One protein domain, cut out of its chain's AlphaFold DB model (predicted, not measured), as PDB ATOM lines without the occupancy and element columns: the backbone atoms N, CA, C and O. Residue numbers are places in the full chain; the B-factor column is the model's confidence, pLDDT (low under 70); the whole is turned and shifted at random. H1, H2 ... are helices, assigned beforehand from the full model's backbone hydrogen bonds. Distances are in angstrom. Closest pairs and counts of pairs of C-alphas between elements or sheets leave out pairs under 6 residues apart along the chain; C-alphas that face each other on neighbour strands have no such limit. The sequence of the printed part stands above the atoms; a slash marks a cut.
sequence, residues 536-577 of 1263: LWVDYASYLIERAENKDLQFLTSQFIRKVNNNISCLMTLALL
ATOM      1  N   LEU A 536     -90.159  32.355  22.849       82.06
ATOM      2  CA  LEU A 536     -89.219  33.343  23.403       82.06
ATOM      3  C   LEU A 536     -89.807  34.761  23.332       82.06
ATOM      4  O   LEU A 536     -89.730  35.516  24.295       82.06
ATOM      5  N   TRP A 537     -90.421  35.109  22.198       82.75
ATOM      6  CA  TRP A 537     -91.031  36.423  21.988       82.75
ATOM      7  C   TRP A 537     -92.318  36.602  22.795       82.75
ATOM      8  O   TRP A 537     -92.624  37.717  23.207       82.75
ATOM      9  N   VAL A 538     -93.046  35.513  23.067       81.62
ATOM     10  CA  VAL A 538     -94.218  35.519  23.960       81.62
ATOM     11  C   VAL A 538     -93.791  35.747  25.411       81.62
ATOM     12  O   VAL A 538     -94.371  36.601  26.084       81.62
ATOM     13  N   ASP A 539     -92.745  35.055  25.872       83.56
ATOM     14  CA  ASP A 539     -92.149  35.286  27.190       83.56
ATOM     15  C   ASP A 539     -91.633  36.733  27.298       83.56
ATOM     16  O   ASP A 539     -91.896  37.404  28.293       83.56
ATOM     17  N   TYR A 540     -90.960  37.251  26.261       85.00
ATOM     18  CA  TYR A 540     -90.435  38.622  26.247       85.00
ATOM     19  C   TYR A 540     -91.538  39.691  26.222       85.00
ATOM     20  O   TYR A 540     -91.440  40.696  26.923       85.00
ATOM     21  N   ALA A 541     -92.621  39.476  25.472       83.31
ATOM     22  CA  ALA A 541     -93.774  40.376  25.477       83.31
ATOM     23  C   ALA A 541     -94.494  40.375  26.836       83.31
ATOM     24  O   ALA A 541     -94.851  41.439  27.339       83.31
ATOM     25  N   SER A 542     -94.649  39.200  27.456       84.12
ATOM     26  CA  SER A 542     -95.210  39.066  28.810       84.12
ATOM     27  C   SER A 542     -94.335  39.795  29.832       84.12
ATOM     28  O   SER A 542     -94.832  40.600  30.616       84.12
ATOM     29  N   TYR A 543     -93.017  39.611  29.736       86.00
ATOM     30  CA  TYR A 543     -92.030  40.338  30.524       86.00
ATOM     31  C   TYR A 543     -92.118  41.859  30.347       86.00
ATOM     32  O   TYR A 543     -92.076  42.574  31.339       86.00
ATOM     33  N   LEU A 544     -92.269  42.384  29.125       85.06
ATOM     34  CA  LEU A 544     -92.400  43.833  28.911       85.06
ATOM     35  C   LEU A 544     -93.668  44.411  29.560       85.06
ATOM     36  O   LEU A 544     -93.635  45.544  30.044       85.06
ATOM     37  N   ILE A 545     -94.759  43.639  29.603       84.56
ATOM     38  CA  ILE A 545     -95.997  44.014  30.301       84.56
ATOM     39  C   ILE A 545     -95.764  44.018  31.819       84.56
ATOM     40  O   ILE A 545     -96.026  45.026  32.470       84.56
ATOM     41  N   GLU A 546     -95.194  42.951  32.382       81.06
ATOM     42  CA  GLU A 546     -94.891  42.877  33.821       81.06
ATOM     43  C   GLU A 546     -93.838  43.917  34.256       81.06
ATOM     44  O   GLU A 546     -93.949  44.506  35.332       81.06
ATOM     45  N   ARG A 547     -92.850  44.226  33.404       81.06
ATOM     46  CA  ARG A 547     -91.818  45.249  33.652       81.06
ATOM     47  C   ARG A 547     -92.383  46.673  33.642       81.06
ATOM     48  O   ARG A 547     -91.833  47.556  34.302       81.06
ATOM     49  N   ALA A 548     -93.476  46.916  32.914       78.75
ATOM     50  CA  ALA A 548     -94.171  48.202  32.954       78.75
ATOM     51  C   ALA A 548     -94.766  48.487  34.348       78.75
ATOM     52  O   ALA A 548     -94.819  49.647  34.761       78.75
ATOM     53  N   GLU A 549     -95.142  47.438  35.087       78.25
ATOM     54  CA  GLU A 549     -95.598  47.519  36.481       78.25
ATOM     55  C   GLU A 549     -94.437  47.398  37.489       78.25
ATOM     56  O   GLU A 549     -94.439  48.080  38.516       78.25
ATOM     57  N   ASN A 550     -93.411  46.590  37.189       79.44
ATOM     58  CA  ASN A 550     -92.254  46.339  38.053       79.44
ATOM     59  C   ASN A 550     -90.910  46.562  37.327       79.44
ATOM     60  O   ASN A 550     -90.386  45.679  36.648       79.44
ATOM     61  N   LYS A 551     -90.307  47.740  37.517       75.06
ATOM     62  CA  LYS A 551     -89.099  48.166  36.782       75.06
ATOM     63  C   LYS A 551     -87.844  47.324  37.034       75.06
ATOM     64  O   LYS A 551     -86.975  47.312  36.160       75.06
ATOM     65  N   ASP A 552     -87.770  46.643  38.176       77.38
ATOM     66  CA  ASP A 552     -86.615  45.839  38.600       77.38
ATOM     67  C   ASP A 552     -86.701  44.372  38.129       77.38
ATOM     68  O   ASP A 552     -85.842  43.552  38.455       77.38
ATOM     69  N   LEU A 553     -87.739  44.022  37.360       79.88
ATOM     70  CA  LEU A 553     -87.899  42.688  36.789       79.88
ATOM     71  C   LEU A 553     -86.812  42.420  35.730       79.88
ATOM     72  O   LEU A 553     -86.643  43.197  34.787       79.88
ATOM     73  N   GLN A 554     -86.115  41.290  35.858       82.62
ATOM     74  CA  GLN A 554     -85.093  40.821  34.911       82.62
ATOM     75  C   GLN A 554     -85.675  39.799  33.927       82.62
ATOM     76  O   GLN A 554     -86.429  38.911  34.333       82.62
ATOM     77  N   PHE A 555     -85.318  39.892  32.644       86.12
ATOM     78  CA  PHE A 555     -85.760  38.934  31.637       86.12
ATOM     79  C   PHE A 555     -84.890  37.680  31.627       86.12
ATOM     80  O   PHE A 555     -83.753  37.677  31.152       86.12
ATOM     81  N   LEU A 556     -85.475  36.581  32.096       79.25
ATOM     82  CA  LEU A 556     -84.931  35.237  31.967       79.25
ATOM     83  C   LEU A 556     -86.037  34.300  31.479       79.25
ATOM     84  O   LEU A 556     -87.122  34.239  32.052       79.25
ATOM     85  N   THR A 557     -85.742  33.530  30.439       80.12
ATOM     86  CA  THR A 557     -86.641  32.516  29.871       80.12
ATOM     87  C   THR A 557     -85.883  31.201  29.699       80.12
ATOM     88  O   THR A 557     -84.661  31.185  29.579       80.12
ATOM     89  N   SER A 558     -86.597  30.074  29.685       73.75
ATOM     90  CA  SER A 558     -86.028  28.762  29.338       73.75
ATOM     91  C   SER A 558     -86.149  28.423  27.844       73.75
ATOM     92  O   SER A 558     -85.579  27.430  27.385       73.75
ATOM     93  N   GLN A 559     -86.865  29.242  27.062       73.44
ATOM     94  CA  GLN A 559     -87.205  28.940  25.666       73.44
ATOM     95  C   GLN A 559     -86.054  29.200  24.682       73.44
ATOM     96  O   GLN A 559     -86.066  28.632  23.588       73.44
ATOM     97  N   PHE A 560     -85.020  29.970  25.061       71.00
ATOM     98  CA  PHE A 560     -83.852  30.229  24.197       71.00
ATOM     99  C   PHE A 560     -83.126  28.951  23.758       71.00
ATOM    100  O   PHE A 560     -82.567  28.897  22.668       71.00
ATOM    101  N   ILE A 561     -83.193  27.895  24.571       63.34
ATOM    102  CA  ILE A 561     -82.582  26.592  24.279       63.34
ATOM    103  C   ILE A 561     -83.316  25.861  23.137       63.34
ATOM    104  O   ILE A 561     -82.743  24.981  22.501       63.34
ATOM    105  N   ARG A 562     -84.592  26.184  22.876       58.28
ATOM    106  CA  ARG A 562     -85.490  25.353  22.052       58.28
ATOM    107  C   ARG A 562     -85.750  25.862  20.635       58.28
ATOM    108  O   ARG A 562     -86.222  25.073  19.819       58.28
ATOM    109  N   LYS A 563     -85.538  27.152  20.347       55.62
ATOM    110  CA  LYS A 563     -86.075  27.788  19.121       55.62
ATOM    111  C   LYS A 563     -85.203  28.860  18.449       55.62
ATOM    112  O   LYS A 563     -85.683  29.533  17.544       55.62
ATOM    113  N   VAL A 564     -83.934  29.006  18.823       61.69
ATOM    114  CA  VAL A 564     -83.025  29.933  18.132       61.69
ATOM    115  C   VAL A 564     -82.386  29.232  16.928       61.69
ATOM    116  O   VAL A 564     -81.502  28.398  17.097       61.69
ATOM    117  N   ASN A 565     -82.853  29.552  15.716       61.56
ATOM    118  CA  ASN A 565     -82.470  28.870  14.471       61.56
ATOM    119  C   ASN A 565     -81.522  29.668  13.554       61.56
ATOM    120  O   ASN A 565     -81.069  29.135  12.545       61.56
ATOM    121  N   ASN A 566     -81.201  30.924  13.881       62.78
ATOM    122  CA  ASN A 566     -80.287  31.750  13.090       62.78
ATOM    123  C   ASN A 566     -79.502  32.768  13.941       62.78
ATOM    124  O   ASN A 566     -79.889  33.101  15.063       62.78
ATOM    125  N   ASN A 567     -78.410  33.294  13.374       63.19
ATOM    126  CA  ASN A 567     -77.476  34.197  14.061       63.19
ATOM    127  C   ASN A 567     -78.124  35.502  14.558       63.19
ATOM    128  O   ASN A 567     -77.740  36.003  15.611       63.19
ATOM    129  N   ILE A 568     -79.105  36.049  13.831       69.62
ATOM    130  CA  ILE A 568     -79.805  37.283  14.225       69.62
ATOM    131  C   ILE A 568     -80.638  37.011  15.482       69.62
ATOM    132  O   ILE A 568     -80.534  37.740  16.466       69.62
ATOM    133  N   SER A 569     -81.373  35.899  15.490       70.25
ATOM    134  CA  SER A 569     -82.127  35.435  16.654       70.25
ATOM    135  C   SER A 569     -81.203  35.101  17.836       70.25
ATOM    136  O   SER A 569     -81.559  35.412  18.971       70.25
ATOM    137  N   CYS A 570     -79.997  34.552  17.610       70.00
ATOM    138  CA  CYS A 570     -78.984  34.382  18.667       70.00
ATOM    139  C   CYS A 570     -78.592  35.723  19.295       70.00
ATOM    140  O   CYS A 570     -78.647  35.864  20.515       70.00
ATOM    141  N   LEU A 571     -78.202  36.698  18.468       73.81
ATOM    142  CA  LEU A 571     -77.730  38.005  18.928       73.81
ATOM    143  C   LEU A 571     -78.827  38.777  19.663       73.81
ATOM    144  O   LEU A 571     -78.571  39.303  20.741       73.81
ATOM    145  N   MET A 572     -80.057  38.778  19.141       75.25
ATOM    146  CA  MET A 572     -81.197  39.381  19.835       75.25
ATOM    147  C   MET A 572     -81.483  38.679  21.166       75.25
ATOM    148  O   MET A 572     -81.680  39.348  22.170       75.25
ATOM    149  N   THR A 573     -81.445  37.345  21.218       77.31
ATOM    150  CA  THR A 573     -81.685  36.617  22.476       77.31
ATOM    151  C   THR A 573     -80.617  36.929  23.528       77.31
ATOM    152  O   THR A 573     -80.952  37.136  24.691       77.31
ATOM    153  N   LEU A 574     -79.344  37.020  23.128       74.44
ATOM    154  CA  LEU A 574     -78.243  37.413  24.015       74.44
ATOM    155  C   LEU A 574     -78.345  38.873  24.478       74.44
ATOM    156  O   LEU A 574     -77.999  39.159  25.615       74.44
ATOM    157  N   ALA A 575     -78.827  39.780  23.625       79.44
ATOM    158  CA  ALA A 575     -79.019  41.190  23.972       79.44
ATOM    159  C   ALA A 575     -80.246  41.447  24.868       79.44
ATOM    160  O   ALA A 575     -80.339  42.513  25.473       79.44
ATOM    161  N   LEU A 576     -81.198  40.508  24.923       81.69
ATOM    162  CA  LEU A 576     -82.433  40.640  25.699       81.69
ATOM    163  C   LEU A 576     -82.412  39.904  27.039       81.69
ATOM    164  O   LEU A 576     -83.126  40.318  27.947       81.69
ATOM    165  N   LEU A 577     -81.649  38.815  27.168       80.94
ATOM    166  CA  LEU A 577     -81.506  38.095  28.435       80.94
ATOM    167  C   LEU A 577     -80.674  38.918  29.425       80.94
ATOM    168  O   LEU A 577     -79.501  39.178  29.173       80.94
TER     169      LEU A 577
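AT A GLANCE: This is residues 536 to 577 of the 1263 residues of the protein "Hydrolase_4 domain-containing protein" of Stylonychia lemnae (UniProt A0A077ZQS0). A loosely joined rod of three helices: the longest, H1, makes one end, a short link folds back beside it to little H2 near its start, and H3 runs from the rod's other end back toward the middle. The printed part has 42 residues, all helix in class, with no named strand, in the order H1, H2, H3. It is only just compact, close to loose, with a radius of gyration of the C-alphas of 10.8 A and spans of 32 by 15 by 12 A.

IN THESE COORDINATES: H1, residues 536 to 549, begins at C-alpha (-89.219, 33.343, 23.403) and is 20.3 A long. H2 is residues 560 to 563, 6.1 A. H3, residues 567 to 576, 14.2 A, ends at (-82.433, 40.640, 25.699).

HOW THE PARTS SIT: H1 and H2 are close but not clearly touching; their closest C-alphas, Leu 536 and Phe 560, are 6.3 A apart. H2 and H3 are likewise close but not clearly touching, closest at C-alphas Phe 560 and Thr 573, 7.0 A. H1 and H3 are only just apart, at 8.3 A. In H3 every O i to N i+4 pair is within hydrogen-bond range, in H1 9 of 10; H2 is too short for one.

THE WHOLE: The C-alphas farthest apart, Glu 549 and Asn 566, are 32.1 A apart. The printed part has no cut and no long link. Residues 561 to 568 have pLDDT under 70.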